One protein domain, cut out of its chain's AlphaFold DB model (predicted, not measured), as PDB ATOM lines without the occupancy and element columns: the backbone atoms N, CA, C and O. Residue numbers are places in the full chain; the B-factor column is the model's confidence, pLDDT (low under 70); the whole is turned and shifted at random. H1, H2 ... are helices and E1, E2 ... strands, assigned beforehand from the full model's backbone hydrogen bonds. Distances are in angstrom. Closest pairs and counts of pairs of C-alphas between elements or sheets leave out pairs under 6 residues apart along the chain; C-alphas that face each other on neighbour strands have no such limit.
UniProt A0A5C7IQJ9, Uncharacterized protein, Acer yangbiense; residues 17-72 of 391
ATOM      1  N   ILE A  17      49.788   4.073 -41.130       47.78
ATOM      2  CA  ILE A  17      48.324   4.018 -40.992       47.78
ATOM      3  C   ILE A  17      47.733   3.650 -42.358       47.78
ATOM      4  O   ILE A  17      48.159   4.194 -43.379       47.78
ATOM      5  N   PHE A  18      46.756   2.737 -42.390       51.06
ATOM      6  CA  PHE A  18      46.179   2.213 -43.634       51.06
ATOM      7  C   PHE A  18      44.642   2.245 -43.694       51.06
ATOM      8  O   PHE A  18      43.969   1.889 -42.735       51.06
ATOM      9  N   ILE A  19      44.164   2.635 -44.887       47.34
ATOM     10  CA  ILE A  19      42.895   2.347 -45.591       47.34
ATOM     11  C   ILE A  19      41.577   2.441 -44.795       47.34
ATOM     12  O   ILE A  19      41.204   1.562 -44.028       47.34
ATOM     13  N   LEU A  20      40.767   3.445 -45.147       44.12
ATOM     14  CA  LEU A  20      39.336   3.478 -44.836       44.12
ATOM     15  C   LEU A  20      38.559   2.699 -45.914       44.12
ATOM     16  O   LEU A  20      38.733   2.965 -47.104       44.12
ATOM     17  N   ALA A  21      37.683   1.776 -45.510       47.22
ATOM     18  CA  ALA A  21      36.787   1.041 -46.406       47.22
ATOM     19  C   ALA A  21      35.331   1.334 -46.024       47.22
ATOM     20  O   ALA A  21      34.882   0.945 -44.952       47.22
ATOM     21  N   GLN A  22      34.599   2.035 -46.891       49.09
ATOM     22  CA  GLN A  22      33.209   2.413 -46.635       49.09
ATOM     23  C   GLN A  22      32.258   1.302 -47.100       49.09
ATOM     24  O   GLN A  22      32.179   1.012 -48.295       49.09
ATOM     25  N   HIS A  23      31.504   0.721 -46.166       42.34
ATOM     26  CA  HIS A  23      30.375  -0.158 -46.465       42.34
ATOM     27  C   HIS A  23      29.052   0.572 -46.182       42.34
ATOM     28  O   HIS A  23      28.986   1.437 -45.307       42.34
ATOM     29  N   GLY A  24      27.995   0.241 -46.927       47.09
ATOM     30  CA  GLY A  24      26.655   0.771 -46.661       47.09
ATOM     31  C   GLY A  24      26.170   0.409 -45.251       47.09
ATOM     32  O   GLY A  24      26.569  -0.622 -44.713       47.09
ATOM     33  N   GLU A  25      25.310   1.265 -44.688       54.56
ATOM     34  CA  GLU A  25      24.700   1.180 -43.341       54.56
ATOM     35  C   GLU A  25      25.579   1.568 -42.135       54.56
ATOM     36  O   GLU A  25      25.090   1.615 -41.006       54.56
ATOM     37  N   GLY A  26      26.834   1.981 -42.336       68.56
ATOM     38  CA  GLY A  26      27.560   2.684 -41.277       68.56
ATOM     39  C   GLY A  26      28.988   3.056 -41.637       68.56
ATOM     40  O   GLY A  26      29.740   2.241 -42.160       68.56
ATOM     41  N   TYR A  27      29.392   4.275 -41.286       76.94
ATOM     42  CA  TYR A  27      30.794   4.673 -41.355       76.94
ATOM     43  C   TYR A  27      31.594   3.889 -40.311       76.94
ATOM     44  O   TYR A  27      31.353   4.002 -39.110       76.94
ATOM     45  N   TRP A  28      32.545   3.092 -40.773       87.94
ATOM     46  CA  TRP A  28      33.627   2.500 -39.992       87.94
ATOM     47  C   TRP A  28      34.795   2.228 -40.945       87.94
ATOM     48  O   TRP A  28      34.652   2.333 -42.162       87.94
ATOM     49  N   ALA A  29      35.968   1.928 -40.399       87.81
ATOM     50  CA  ALA A  29      37.154   1.609 -41.178       87.81
ATOM     51  C   ALA A  29      38.019   0.571 -40.471       87.81
ATOM     52  O   ALA A  29      38.120   0.583 -39.245       87.81
ATOM     53  N   LEU A  30      38.669  -0.295 -41.245       90.06
ATOM     54  CA  LEU A  30      39.633  -1.259 -40.731       90.06
ATOM     55  C   LEU A  30      41.036  -0.650 -40.796       90.06
ATOM     56  O   LEU A  30      41.653  -0.601 -41.854       90.06
ATOM     57  N   VAL A  31      41.532  -0.192 -39.654       90.62
ATOM     58  CA  VAL A  31      42.852   0.423 -39.518       90.62
ATOM     59  C   VAL A  31      43.869  -0.610 -39.047       90.62
ATOM     60  O   VAL A  31      43.579  -1.431 -38.179       90.62
ATOM     61  N   SER A  32      45.081  -0.563 -39.594       90.38
ATOM     62  CA  SER A  32      46.223  -1.309 -39.062       90.38
ATOM     63  C   SER A  32      47.295  -0.341 -38.591       90.38
ATOM     64  O   SER A  32      47.598   0.628 -39.290       90.38
ATOM     65  N   PHE A  33      47.849  -0.627 -37.416       87.00
ATOM     66  CA  PHE A  33      48.950   0.107 -36.806       87.00
ATOM     67  C   PHE A  33      50.127  -0.848 -36.645       87.00
ATOM     68  O   PHE A  33      49.943  -1.985 -36.208       87.00
ATOM     69  N   SER A  34      51.329  -0.388 -36.972       89.44
ATOM     70  CA  SER A  34      52.573  -1.113 -36.710       89.44
ATOM     71  C   SER A  34      53.396  -0.372 -35.666       89.44
ATOM     72  O   SER A  34      53.653   0.814 -35.850       89.44
ATOM     73  N   ASN A  35      53.849  -1.069 -34.632       85.94
ATOM     74  CA  ASN A  35      54.895  -0.593 -33.734       85.94
ATOM     75  C   ASN A  35      56.267  -0.682 -34.435       85.94
ATOM     76  O   ASN A  35      56.484  -1.564 -35.271       85.94
ATOM     77  N   GLY A  36      57.231   0.153 -34.035       89.25
ATOM     78  CA  GLY A  36      58.623   0.085 -34.501       89.25
ATOM     79  C   GLY A  36      59.309  -1.265 -34.235       89.25
ATOM     80  O   GLY A  36      60.256  -1.621 -34.933       89.25
ATOM     81  N   ASN A  37      58.785  -2.059 -33.292       88.75
ATOM     82  CA  ASN A  37      59.222  -3.434 -33.016       88.75
ATOM     83  C   ASN A  37      58.826  -4.455 -34.105       88.75
ATOM     84  O   ASN A  37      59.260  -5.601 -34.047       88.75
ATOM     85  N   GLY A  38      57.996  -4.071 -35.082       87.81
ATOM     86  CA  GLY A  38      57.478  -4.962 -36.128       87.81
ATOM     87  C   GLY A  38      56.134  -5.623 -35.797       87.81
ATOM     88  O   GLY A  38      55.519  -6.206 -36.688       87.81
ATOM     89  N   ASP A  39      55.644  -5.485 -34.563       88.38
ATOM     90  CA  ASP A  39      54.297  -5.908 -34.175       88.38
ATOM     91  C   ASP A  39      53.242  -5.061 -34.900       88.38
ATOM     92  O   ASP A  39      53.312  -3.831 -34.882       88.38
ATOM     93  N   SER A  40      52.236  -5.698 -35.504       90.12
ATOM     94  CA  SER A  40      51.107  -5.004 -36.132       90.12
ATOM     95  C   SER A  40      49.780  -5.437 -35.526       90.12
ATOM     96  O   SER A  40      49.447  -6.622 -35.585       90.12
ATOM     97  N   CYS A  41      48.994  -4.487 -35.022       90.19
ATOM     98  CA  CYS A  41      47.609  -4.726 -34.634       90.19
ATOM     99  C   CYS A  41      46.641  -4.229 -35.719       90.19
ATOM    100  O   CYS A  41      46.971  -3.389 -36.567       90.19
ATOM    101  N   ILE A  42      45.432  -4.783 -35.701       91.44
ATOM    102  CA  ILE A  42      44.316  -4.369 -36.551       91.44
ATOM    103  C   ILE A  42      43.195  -3.906 -35.624       91.44
ATOM    104  O   ILE A  42      42.969  -4.489 -34.565       91.44
ATOM    105  N   GLY A  43      42.494  -2.845 -36.003       93.25
ATOM    106  CA  GLY A  43      41.360  -2.329 -35.257       93.25
ATOM    107  C   GLY A  43      40.272  -1.773 -36.161       93.25
ATOM    108  O   GLY A  43      40.493  -1.476 -37.334       93.25
ATOM    109  N   ILE A  44      39.078  -1.628 -35.601       93.00
ATOM    110  CA  ILE A  44      37.934  -1.006 -36.262       93.00
ATOM    111  C   ILE A  44      37.776   0.402 -35.696       93.00
ATOM    112  O   ILE A  44      37.538   0.577 -34.500       93.00
ATOM    113  N   LEU A  45      37.910   1.402 -36.561       93.50
ATOM    114  CA  LEU A  45      37.692   2.808 -36.248       93.50
ATOM    115  C   LEU A  45      36.247   3.178 -36.597       93.50
ATOM    116  O   LEU A  45      35.852   3.086 -37.758       93.50
ATOM    117  N   LYS A  46      35.456   3.603 -35.609       91.25
ATOM    118  CA  LYS A  46      34.061   4.033 -35.788       91.25
ATOM    119  C   LYS A  46      33.892   5.486 -35.320       91.25
ATOM    120  O   LYS A  46      34.147   5.744 -34.144       91.25
ATOM    121  N   PRO A  47      33.463   6.436 -36.171       85.81
ATOM    122  CA  PRO A  47      33.188   7.803 -35.744       85.81
ATOM    123  C   PRO A  47      32.099   7.821 -34.662       85.81
ATOM    124  O   PRO A  47      31.127   7.066 -34.715       85.81
ATOM    125  N   PHE A  48      32.300   8.678 -33.666       72.00
ATOM    126  CA  PHE A  48      31.395   8.904 -32.539       72.00
ATOM    127  C   PHE A  48      30.889  10.352 -32.518       72.00
ATOM    128  O   PHE A  48      29.726  10.593 -32.211       72.00
ATOM    129  N   THR A  49      31.739  11.301 -32.915       82.44
ATOM    130  CA  THR A  49      31.379  12.691 -33.224       82.44
ATOM    131  C   THR A  49      32.099  13.127 -34.502       82.44
ATOM    132  O   THR A  49      32.935  12.390 -35.031       82.44
ATOM    133  N   VAL A  50      31.830  14.345 -34.982       73.38
ATOM    134  CA  VAL A  50      32.535  14.923 -36.144       73.38
ATOM    135  C   VAL A  50      34.053  15.054 -35.903       73.38
ATOM    136  O   VAL A  50      34.836  14.995 -36.843       73.38
ATOM    137  N   PHE A  51      34.479  15.143 -34.636       71.75
ATOM    138  CA  PHE A  51      35.873  15.347 -34.216       71.75
ATOM    139  C   PHE A  51      36.505  14.123 -33.530       71.75
ATOM    140  O   PHE A  51      37.619  14.209 -33.015       71.75
ATOM    141  N   SER A  52      35.798  12.996 -33.396       73.69
ATOM    142  CA  SER A  52      36.277  11.866 -32.587       73.69
ATOM    143  C   SER A  52      35.747  10.523 -33.068       73.69
ATOM    144  O   SER A  52      34.561  10.367 -33.362       73.69
ATOM    145  N   ALA A  53      36.618   9.517 -33.057       91.94
ATOM    146  CA  ALA A  53      36.283   8.139 -33.379       91.94
ATOM    147  C   ALA A  53      36.715   7.188 -32.257       91.94
ATOM    148  O   ALA A  53      37.739   7.382 -31.605       91.94
ATOM    149  N   LEU A  54      35.918   6.145 -32.045       91.31
ATOM    150  CA  LEU A  54      36.233   5.028 -31.169       91.31
ATOM    151  C   LEU A  54      37.072   4.021 -31.950       91.31
ATOM    152  O   LEU A  54      36.645   3.537 -32.999       91.31
ATOM    153  N   LEU A  55      38.248   3.690 -31.420       93.50
ATOM    154  CA  LEU A  55      39.086   2.614 -31.929       93.50
ATOM    155  C   LEU A  55      38.848   1.344 -31.106       93.50
ATOM    156  O   LEU A  55      39.103   1.321 -29.904       93.50
ATOM    157  N   CYS A  56      38.380   0.283 -31.760       91.62
ATOM    158  CA  CYS A  56      38.293  -1.057 -31.190       91.62
ATOM    159  C   CYS A  56      39.475  -1.887 -31.701       91.62
ATOM    160  O   CYS A  56      39.510  -2.216 -32.885       91.62
ATOM    161  N   ILE A  57      40.451  -2.193 -30.843       93.06
ATOM    162  CA  ILE A  57      41.589  -3.053 -31.199       93.06
ATOM    163  C   ILE A  57      41.128  -4.515 -31.184       93.06
ATOM    164  O   ILE A  57      40.427  -4.944 -30.268       93.06
ATOM    165  N   VAL A  58      41.508  -5.266 -32.216       90.69
ATOM    166  CA  VAL A  58      41.231  -6.695 -32.347       90.69
ATOM    167  C   VAL A  58      42.498  -7.465 -31.980       90.69
ATOM    168  O   VAL A  58      43.384  -7.646 -32.811       90.69
ATOM    169  N   ASP A  59      42.565  -7.937 -30.736       80.62
ATOM    170  CA  ASP A  59      43.701  -8.724 -30.223       80.62
ATOM    171  C   ASP A  59      43.695 -10.193 -30.701       80.62
ATOM    172  O   ASP A  59      44.635 -10.941 -30.438       80.62
ATOM    173  N   ASP A  60      42.628 -10.633 -31.376       73.44
ATOM    174  CA  ASP A  60      42.388 -12.039 -31.707       73.44
ATOM    175  C   ASP A  60      42.415 -12.269 -33.228       73.44
ATOM    176  O   ASP A  60      41.517 -11.834 -33.959       73.44
ATOM    177  N   GLU A  61      43.428 -12.999 -33.715       63.19
ATOM    178  CA  GLU A  61      43.582 -13.356 -35.137       63.19
ATOM    179  C   GLU A  61      42.345 -14.094 -35.690       63.19
ATOM    180  O   GLU A  61      42.063 -14.033 -36.888       63.19
ATOM    181  N   SER A  62      41.558 -14.748 -34.824       64.25
ATOM    182  CA  SER A  62      40.313 -15.412 -35.220       64.25
ATOM    183  C   SER A  62      39.177 -14.438 -35.571       64.25
ATOM    184  O   SER A  62      38.392 -14.720 -36.479       64.25
ATOM    185  N   PHE A  63      39.109 -13.274 -34.914       62.62
ATOM    186  CA  PHE A  63      38.045 -12.283 -35.115       62.62
ATOM    187  C   PHE A  63      38.232 -11.497 -36.418       62.62
ATOM    188  O   PHE A  63      37.259 -11.212 -37.118       62.62
ATOM    189  N   ALA A  64      39.484 -11.207 -36.790       60.50
ATOM    190  CA  ALA A  64      39.799 -10.597 -38.081       60.50
ATOM    191  C   ALA A  64      39.278 -11.460 -39.245       60.50
ATOM    192  O   ALA A  64      38.643 -10.942 -40.161       60.50
ATOM    193  N   HIS A  65      39.464 -12.784 -39.176       60.28
ATOM    194  CA  HIS A  65      38.956 -13.703 -40.195       60.28
ATOM    195  C   HIS A  65      37.425 -13.823 -40.216       60.28
ATOM    196  O   HIS A  65      36.860 -13.893 -41.307       60.28
ATOM    197  N   SER A  66      36.737 -13.816 -39.066       65.00
ATOM    198  CA  SER A  66      35.266 -13.877 -39.057       65.00
ATOM    199  C   SER A  66      34.627 -12.601 -39.603       65.00
ATOM    200  O   SER A  66      33.721 -12.686 -40.426       65.00
ATOM    201  N   VAL A  67      35.131 -11.427 -39.209       60.66
ATOM    202  CA  VAL A  67      34.605 -10.137 -39.683       60.66
ATOM    203  C   VAL A  67      34.859  -9.960 -41.181       60.66
ATOM    204  O   VAL A  67      33.953  -9.576 -41.912       60.66
ATOM    205  N   LEU A  68      36.046 -10.320 -41.680       57.50
ATOM    206  CA  LEU A  68      36.366 -10.215 -43.108       57.50
ATOM    207  C   LEU A  68      35.524 -11.186 -43.967       57.50
ATOM    208  O   LEU A  68      35.162 -10.846 -45.088       57.50
ATOM    209  N   HIS A  69      35.133 -12.348 -43.427       56.56
ATOM    210  CA  HIS A  69      34.218 -13.286 -44.092       56.56
ATOM    211  C   HIS A  69      32.745 -12.821 -44.076       56.56
ATOM    212  O   HIS A  69      31.985 -13.139 -44.990       56.56
ATOM    213  N   GLU A  70      32.317 -12.077 -43.053       53.69
ATOM    214  CA  GLU A  70      30.946 -11.546 -42.939       53.69
ATOM    215  C   GLU A  70      30.723 -10.290 -43.809       53.69
ATOM    216  O   GLU A  70      29.613 -10.036 -44.268       53.69
ATOM    217  N   LEU A  71      31.794  -9.552 -44.125       50.50
ATOM    218  CA  LEU A  71      31.783  -8.296 -44.894       50.50
ATOM    219  C   LEU A  71      31.730  -8.445 -46.430       50.50
ATOM    220  O   LEU A  71      31.904  -7.465 -47.156       50.50
ATOM    221  N   GLY A  72      31.459  -9.652 -46.929       41.94
ATOM    222  CA  GLY A  72      31.255  -9.935 -48.350       41.94
ATOM    223  C   GLY A  72      32.362 -10.800 -48.948       41.94
ATOM    224  O   GLY A  72      33.506 -10.374 -49.076       41.94
TER     225      GLY A  72
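Overview. This is residues 17 to 72 of the 391 residues of an uncharacterized protein of Acer yangbiense (UniProt A0A5C7IQJ9). A strongly twisted sheet of three strands, E1, E2 and E3, has a short helix, H1, grazing it; residues 17 to 28 fold back in a loop before E1. The printed part has 56 residues, class mixed, in order E1 E2 E3 H1; the strands form a meander, each the antiparallel neighbour of the one before. It is only just compact, close to loose: radius of gyration of the C-alphas 12.0 A, spans 34 by 29 by 16 A.

Arrangement. E1, residues 29 to 34, and E2, residues 40 to 49, form a hairpin, with N 31 and O 43 within hydrogen-bond range at 2.8 A. E2 and E3, residues 52 to 58, form another, with N 46 and O 54 at 2.9 A. H1, residues 61 to 70, only grazes the sheet; the closest C-alphas of E3 and H1, Val 58 and Ala 64, are 7.1 A apart. In H1, 5 of 6 O i to N i+4 pairs are within range.

Along the chain. E1 begins at C-alpha 29 (37.154, 1.609, -41.178). From first to last C-alpha, E1 measures 16.3 A, E2 26.7 A, E3 19.2 A and H1 15.0 A, ending at C-alpha 70 (30.946, -11.546, -42.939).

Size, cuts and confidence. The printed part has no cut, and its three links are tight. pLDDT is under 70 in residues 17 to 26 and 61 to 72.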